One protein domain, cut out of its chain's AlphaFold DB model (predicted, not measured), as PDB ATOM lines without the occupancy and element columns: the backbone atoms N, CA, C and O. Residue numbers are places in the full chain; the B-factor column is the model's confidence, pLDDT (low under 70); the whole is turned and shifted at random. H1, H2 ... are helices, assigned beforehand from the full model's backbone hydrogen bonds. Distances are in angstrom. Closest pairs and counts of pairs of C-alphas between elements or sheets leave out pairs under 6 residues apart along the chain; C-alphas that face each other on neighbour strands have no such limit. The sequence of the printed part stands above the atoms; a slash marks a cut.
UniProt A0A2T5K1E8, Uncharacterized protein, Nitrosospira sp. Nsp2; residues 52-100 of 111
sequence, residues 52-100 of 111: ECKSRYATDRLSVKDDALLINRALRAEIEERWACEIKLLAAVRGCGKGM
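Overview. This is residues 52 to 100 of the 111 residues of an uncharacterized protein of Nitrosospira sp. Nsp2 (UniProt A0A2T5K1E8). One long helix, H2, makes a rod, and the stretch before it, with the short helix H1, runs beside the first part of H2 and folds back into it; residues 90 to 100 of H2 stick out at the far end. The printed part has 49 residues, with two named helices, H1 then H2, and no named strand: all helix. It is extended, with a radius of gyration of the C-alphas of 15.1 A, and spans 51 by 15 by 13 A.

Along the chain. Start at Glu 52 and go on to C-alpha 58 at (322.760, 233.059, 166.626), where H1, residues 58 to 61, begins. Then find C-alpha 68 at (330.531, 221.625, 169.525); from there H2, residues 68 to 100, runs 48.2 A to C-alpha 100 at (289.020, 244.329, 178.539).

Arrangement. Look at Ala 58 and Ala 74: H1 and H2 touch there, their closest C-alphas 5.2 A apart, and H2 touches H1 with residues 71 to 78 alone. In H2, 27 of 29 O i to N i+4 pairs are within hydrogen-bond range; H1 is too short for such a pair.

Size, cuts and confidence. The C-alphas of Lys 65 and Met 100, the two farthest apart, are 50.5 A apart. The printed part has no cut, and the link from H1 to H2 is short. Residues 98 to 100 have pLDDT under 70.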
ATOM      1  N   GLU A  52     313.550 243.402 172.256       89.38
ATOM      2  CA  GLU A  52     314.367 242.203 172.485       89.38
ATOM      3  C   GLU A  52     313.910 240.973 171.686       89.38
ATOM      4  O   GLU A  52     314.665 240.010 171.573       89.38
ATOM      5  N   CYS A  53     312.705 240.988 171.111       93.62
ATOM      6  CA  CYS A  53     312.240 239.913 170.249       93.62
ATOM      7  C   CYS A  53     312.941 239.992 168.892       93.62
ATOM      8  O   CYS A  53     312.653 240.862 168.068       93.62
ATOM      9  N   LYS A  54     313.869 239.066 168.652       92.12
ATOM     10  CA  LYS A  54     314.640 239.014 167.410       92.12
ATOM     11  C   LYS A  54     313.932 238.189 166.341       92.12
ATOM     12  O   LYS A  54     313.297 237.178 166.626       92.12
ATOM     13  N   SER A  55     314.112 238.594 165.086       85.44
ATOM     14  CA  SER A  55     313.674 237.833 163.909       85.44
ATOM     15  C   SER A  55     314.698 236.795 163.442       85.44
ATOM     16  O   SER A  55     314.382 235.983 162.576       85.44
ATOM     17  N   ARG A  56     315.930 236.861 163.962       90.75
ATOM     18  CA  ARG A  56     316.991 235.874 163.751       90.75
ATOM     19  C   ARG A  56     317.840 235.701 165.004       90.75
ATOM     20  O   ARG A  56     318.161 236.692 165.665       90.75
ATOM     21  N   TYR A  57     318.251 234.469 165.263       93.62
ATOM     22  CA  TYR A  57     319.077 234.060 166.394       93.62
ATOM     23  C   TYR A  57     320.478 233.646 165.941       93.62
ATOM     24  O   TYR A  57     320.752 233.448 164.755       93.62
ATOM     25  N   ALA A  58     321.400 233.523 166.899       91.75
ATOM     26  CA  ALA A  58     322.760 233.059 166.626       91.75
ATOM     27  C   ALA A  58     322.785 231.657 165.987       91.75
ATOM     28  O   ALA A  58     323.666 231.356 165.184       91.75
ATOM     29  N   THR A  59     321.795 230.829 166.313       95.50
ATOM     30  CA  THR A  59     321.623 229.466 165.802       95.50
ATOM     31  C   THR A  59     321.244 229.398 164.326       95.50
ATOM     32  O   THR A  59     321.629 228.439 163.663       95.50
ATOM     33  N   ASP A  60     320.622 230.440 163.764       94.94
ATOM     34  CA  ASP A  60     320.268 230.505 162.332       94.94
ATOM     35  C   ASP A  60     321.492 230.511 161.406       94.94
ATOM     36  O   ASP A  60     321.371 230.373 160.188       94.94
ATOM     37  N   ARG A  61     322.680 230.744 161.968       90.75
ATOM     38  CA  ARG A  61     323.950 230.788 161.240       90.75
ATOM     39  C   ARG A  61     324.783 229.521 161.415       90.75
ATOM     40  O   ARG A  61     325.859 229.454 160.830       90.75
ATOM     41  N   LEU A  62     324.321 228.558 162.214       95.75
ATOM     42  CA  LEU A  62     325.073 227.339 162.498       95.75
ATOM     43  C   LEU A  62     325.070 226.372 161.316       95.75
ATOM     44  O   LEU A  62     324.070 226.193 160.620       95.75
ATOM     45  N   SER A  63     326.191 225.684 161.150       95.94
ATOM     46  CA  SER A  63     326.347 224.507 160.310       95.94
ATOM     47  C   SER A  63     326.484 223.251 161.167       95.94
ATOM     48  O   SER A  63     327.047 223.273 162.256       95.94
ATOM     49  N   VAL A  64     326.071 222.104 160.624       92.31
ATOM     50  CA  VAL A  64     326.298 220.783 161.246       92.31
ATOM     51  C   VAL A  64     327.797 220.467 161.385       92.31
ATOM     52  O   VAL A  64     328.184 219.612 162.172       92.31
ATOM     53  N   LYS A  65     328.648 221.153 160.614       96.62
ATOM     54  CA  LYS A  65     330.107 220.998 160.652       96.62
ATOM     55  C   LYS A  65     330.793 221.884 161.697       96.62
ATOM     56  O   LYS A  65     332.010 221.789 161.833       96.62
ATOM     57  N   ASP A  66     330.052 222.758 162.374       96.25
ATOM     58  CA  ASP A  66     330.627 223.669 163.359       96.25
ATOM     59  C   ASP A  66     331.078 222.927 164.621       96.25
ATOM     60  O   ASP A  66     330.554 221.871 164.980       96.25
ATOM     61  N   ASP A  67     332.059 223.505 165.316       96.56
ATOM     62  CA  ASP A  67     332.567 222.948 166.565       96.56
ATOM     63  C   ASP A  67     331.484 222.905 167.656       96.56
ATOM     64  O   ASP A  67     330.671 223.826 167.812       96.56
ATOM     65  N   ALA A  68     331.516 221.852 168.473       97.12
ATOM     66  CA  ALA A  68     330.531 221.625 169.525       97.12
ATOM     67  C   ALA A  68     330.467 222.775 170.547       97.12
ATOM     68  O   ALA A  68     329.392 223.073 171.074       97.12
ATOM     69  N   LEU A  69     331.579 223.458 170.843       97.50
ATOM     70  CA  LEU A  69     331.570 224.608 171.751       97.50
ATOM     71  C   LEU A  69     330.856 225.808 171.129       97.50
ATOM     72  O   LEU A  69     330.151 226.533 171.837       97.50
ATOM     73  N   LEU A  70     331.020 226.019 169.822       97.00
ATOM     74  CA  LEU A  70     330.357 227.101 169.098       97.00
ATOM     75  C   LEU A  70     328.842 226.873 169.061       97.00
ATOM     76  O   LEU A  70     328.082 227.779 169.409       97.00
ATOM     77  N   ILE A  71     328.418 225.645 168.752       97.19
ATOM     78  CA  ILE A  71     327.005 225.242 168.763       97.19
ATOM     79  C   ILE A  71     326.393 225.466 170.154       97.19
ATOM     80  O   ILE A  71     325.364 226.130 170.282       97.19
ATOM     81  N   ASN A  72     327.052 224.994 171.217       97.25
ATOM     82  CA  ASN A  72     326.549 225.148 172.586       97.25
ATOM     83  C   ASN A  72     326.425 226.615 173.022       97.25
ATOM     84  O   ASN A  72     325.477 226.980 173.718       97.25
ATOM     85  N   ARG A  73     327.363 227.480 172.620       97.00
ATOM     86  CA  ARG A  73     327.286 228.918 172.924       97.00
ATOM     87  C   ARG A  73     326.121 229.589 172.204       97.00
ATOM     88  O   ARG A  73     325.405 230.365 172.831       97.00
ATOM     89  N   ALA A  74     325.918 229.274 170.926       97.19
ATOM     90  CA  ALA A  74     324.809 229.812 170.148       97.19
ATOM     91  C   ALA A  74     323.448 229.370 170.711       97.19
ATOM     92  O   ALA A  74     322.566 230.208 170.874       97.19
ATOM     93  N   LEU A  75     323.307 228.095 171.097       96.75
ATOM     94  CA  LEU A  75     322.087 227.574 171.725       96.75
ATOM     95  C   LEU A  75     321.780 228.265 173.060       96.75
ATOM     96  O   LEU A  75     320.648 228.679 173.296       96.75
ATOM     97  N   ARG A  76     322.784 228.436 173.932       97.50
ATOM     98  CA  ARG A  76     322.589 229.137 175.215       97.50
ATOM     99  C   ARG A  76     322.188 230.594 175.008       97.50
ATOM    100  O   ARG A  76     321.300 231.072 175.703       97.50
ATOM    101  N   ALA A  77     322.808 231.277 174.047       96.25
ATOM    102  CA  ALA A  77     322.437 232.646 173.705       96.25
ATOM    103  C   ALA A  77     320.987 232.734 173.200       96.25
ATOM    104  O   ALA A  77     320.248 233.611 173.632       96.25
ATOM    105  N   GLU A  78     320.553 231.809 172.340       96.56
ATOM    106  CA  GLU A  78     319.170 231.788 171.851       96.56
ATOM    107  C   GLU A  78     318.152 231.575 172.977       96.56
ATOM    108  O   GLU A  78     317.126 232.253 172.994       96.56
ATOM    109  N   ILE A  79     318.425 230.665 173.916       97.06
ATOM    110  CA  ILE A  79     317.526 230.404 175.049       97.06
ATOM    111  C   ILE A  79     317.299 231.685 175.858       97.06
ATOM    112  O   ILE A  79     316.151 232.054 176.105       97.06
ATOM    113  N   GLU A  80     318.372 232.393 176.214       96.44
ATOM    114  CA  GLU A  80     318.280 233.644 176.975       96.44
ATOM    115  C   GLU A  80     317.538 234.738 176.192       96.44
ATOM    116  O   GLU A  80     316.683 235.444 176.732       96.44
ATOM    117  N   GLU A  81     317.812 234.863 174.892       95.69
ATOM    118  CA  GLU A  81     317.170 235.860 174.030       95.69
ATOM    119  C   GLU A  81     315.668 235.595 173.849       95.69
ATOM    120  O   GLU A  81     314.856 236.523 173.934       95.69
ATOM    121  N   ARG A  82     315.275 234.331 173.654       96.50
ATOM    122  CA  ARG A  82     313.862 233.935 173.572       96.50
ATOM    123  C   ARG A  82     313.146 234.152 174.894       96.50
ATOM    124  O   ARG A  82     312.026 234.659 174.892       96.50
ATOM    125  N   TRP A  83     313.795 233.824 176.009       97.38
ATOM    126  CA  TRP A  83     313.209 234.004 177.331       97.38
ATOM    127  C   TRP A  83     312.951 235.483 177.640       97.38
ATOM    128  O   TRP A  83     311.867 235.844 178.104       97.38
ATOM    129  N   ALA A  84     313.901 236.359 177.297       95.94
ATOM    130  CA  ALA A  84     313.736 237.803 177.441       95.94
ATOM    131  C   ALA A  84     312.541 238.339 176.631       95.94
ATOM    132  O   ALA A  84     311.748 239.127 177.155       95.94
ATOM    133  N   CYS A  85     312.391 237.887 175.381       96.75
ATOM    134  CA  CYS A  85     311.242 238.219 174.538       96.75
ATOM    135  C   CYS A  85     309.924 237.711 175.137       96.75
ATOM    136  O   CYS A  85     308.964 238.473 175.249       96.75
ATOM    137  N   GLU A  86     309.872 236.450 175.568       96.81
ATOM    138  CA  GLU A  86     308.655 235.837 176.101       96.81
ATOM    139  C   GLU A  86     308.165 236.546 177.368       96.81
ATOM    140  O   GLU A  86     306.987 236.893 177.457       96.81
ATOM    141  N   ILE A  87     309.058 236.834 178.322       97.50
ATOM    142  CA  ILE A  87     308.691 237.523 179.568       97.50
ATOM    143  C   ILE A  87     308.010 238.861 179.270       97.50
ATOM    144  O   ILE A  87     306.950 239.170 179.830       97.50
ATOM    145  N   LYS A  88     308.607 239.669 178.393       95.38
ATOM    146  CA  LYS A  88     308.105 241.009 178.089       95.38
ATOM    147  C   LYS A  88     306.885 240.978 177.173       95.38
ATOM    148  O   LYS A  88     305.968 241.777 177.375       95.38
ATOM    149  N   LEU A  89     306.801 240.024 176.247       95.69
ATOM    150  CA  LEU A  89     305.605 239.810 175.436       95.69
ATOM    151  C   LEU A  89     304.416 239.389 176.310       95.69
ATOM    152  O   LEU A  89     303.335 239.965 176.192       95.69
ATOM    153  N   LEU A  90     304.616 238.458 177.247       95.56
ATOM    154  CA  LEU A  90     303.588 238.059 178.213       95.56
ATOM    155  C   LEU A  90     303.150 239.233 179.091       95.56
ATOM    156  O   LEU A  90     301.959 239.385 179.357       95.56
ATOM    157  N   ALA A  91     304.084 240.079 179.531       93.06
ATOM    158  CA  ALA A  91     303.752 241.283 180.285       93.06
ATOM    159  C   ALA A  91     302.878 242.248 179.463       93.06
ATOM    160  O   ALA A  91     301.857 242.724 179.968       93.06
ATOM    161  N   ALA A  92     303.223 242.480 178.192       91.50
ATOM    162  CA  ALA A  92     302.447 243.328 177.288       91.50
ATOM    163  C   ALA A  92     301.030 242.774 177.051       91.50
ATOM    164  O   ALA A  92     300.047 243.507 177.172       91.50
ATOM    165  N   VAL A  93     300.904 241.466 176.804       92.31
ATOM    166  CA  VAL A  93     299.607 240.792 176.614       92.31
ATOM    167  C   VAL A  93     298.753 240.837 177.886       92.31
ATOM    168  O   VAL A  93     297.560 241.125 177.816       92.31
ATOM    169  N   ARG A  94     299.339 240.620 179.072       90.38
ATOM    170  CA  ARG A  94     298.598 240.732 180.344       90.38
ATOM    171  C   ARG A  94     298.110 242.153 180.608       90.38
ATOM    172  O   ARG A  94     296.993 242.319 181.091       90.38
ATOM    173  N   GLY A  95     298.927 243.165 180.310       86.19
ATOM    174  CA  GLY A  95     298.510 244.567 180.403       86.19
ATOM    175  C   GLY A  95     297.296 244.851 179.520       86.19
ATOM    176  O   GLY A  95     296.334 245.469 179.967       86.19
ATOM    177  N   CYS A  96     297.306 244.293 178.310       86.38
ATOM    178  CA  CYS A  96     296.212 244.371 177.352       86.38
ATOM    179  C   CYS A  96     294.912 243.726 177.864       86.38
ATOM    180  O   CYS A  96     293.851 244.347 177.844       86.38
ATOM    181  N   GLY A  97     294.997 242.499 178.390       77.00
ATOM    182  CA  GLY A  97     293.832 241.752 178.873       77.00
ATOM    183  C   GLY A  97     293.144 242.369 180.097       77.00
ATOM    184  O   GLY A  97     291.932 242.225 180.247       77.00
ATOM    185  N   LYS A  98     293.875 243.102 180.951       69.19
ATOM    186  CA  LYS A  98     293.297 243.775 182.131       69.19
ATOM    187  C   LYS A  98     292.321 244.901 181.773       69.19
ATOM    188  O   LYS A  98     291.378 245.123 182.522       69.19
ATOM    189  N   GLY A  99     292.517 245.584 180.643       60.81
ATOM    190  CA  GLY A  99     291.627 246.660 180.188       60.81
ATOM    191  C   GLY A  99     290.310 246.175 179.568       60.81
ATOM    192  O   GLY A  99     289.365 246.947 179.482       60.81
ATOM    193  N   MET A 100     290.227 244.904 179.156       57.22
ATOM    194  CA  MET A 100     289.020 244.329 178.539       57.22
ATOM    195  C   MET A 100     288.005 243.789 179.558       57.22
ATOM    196  O   MET A 100     286.850 243.584 179.205       57.22
TER     197      MET A 100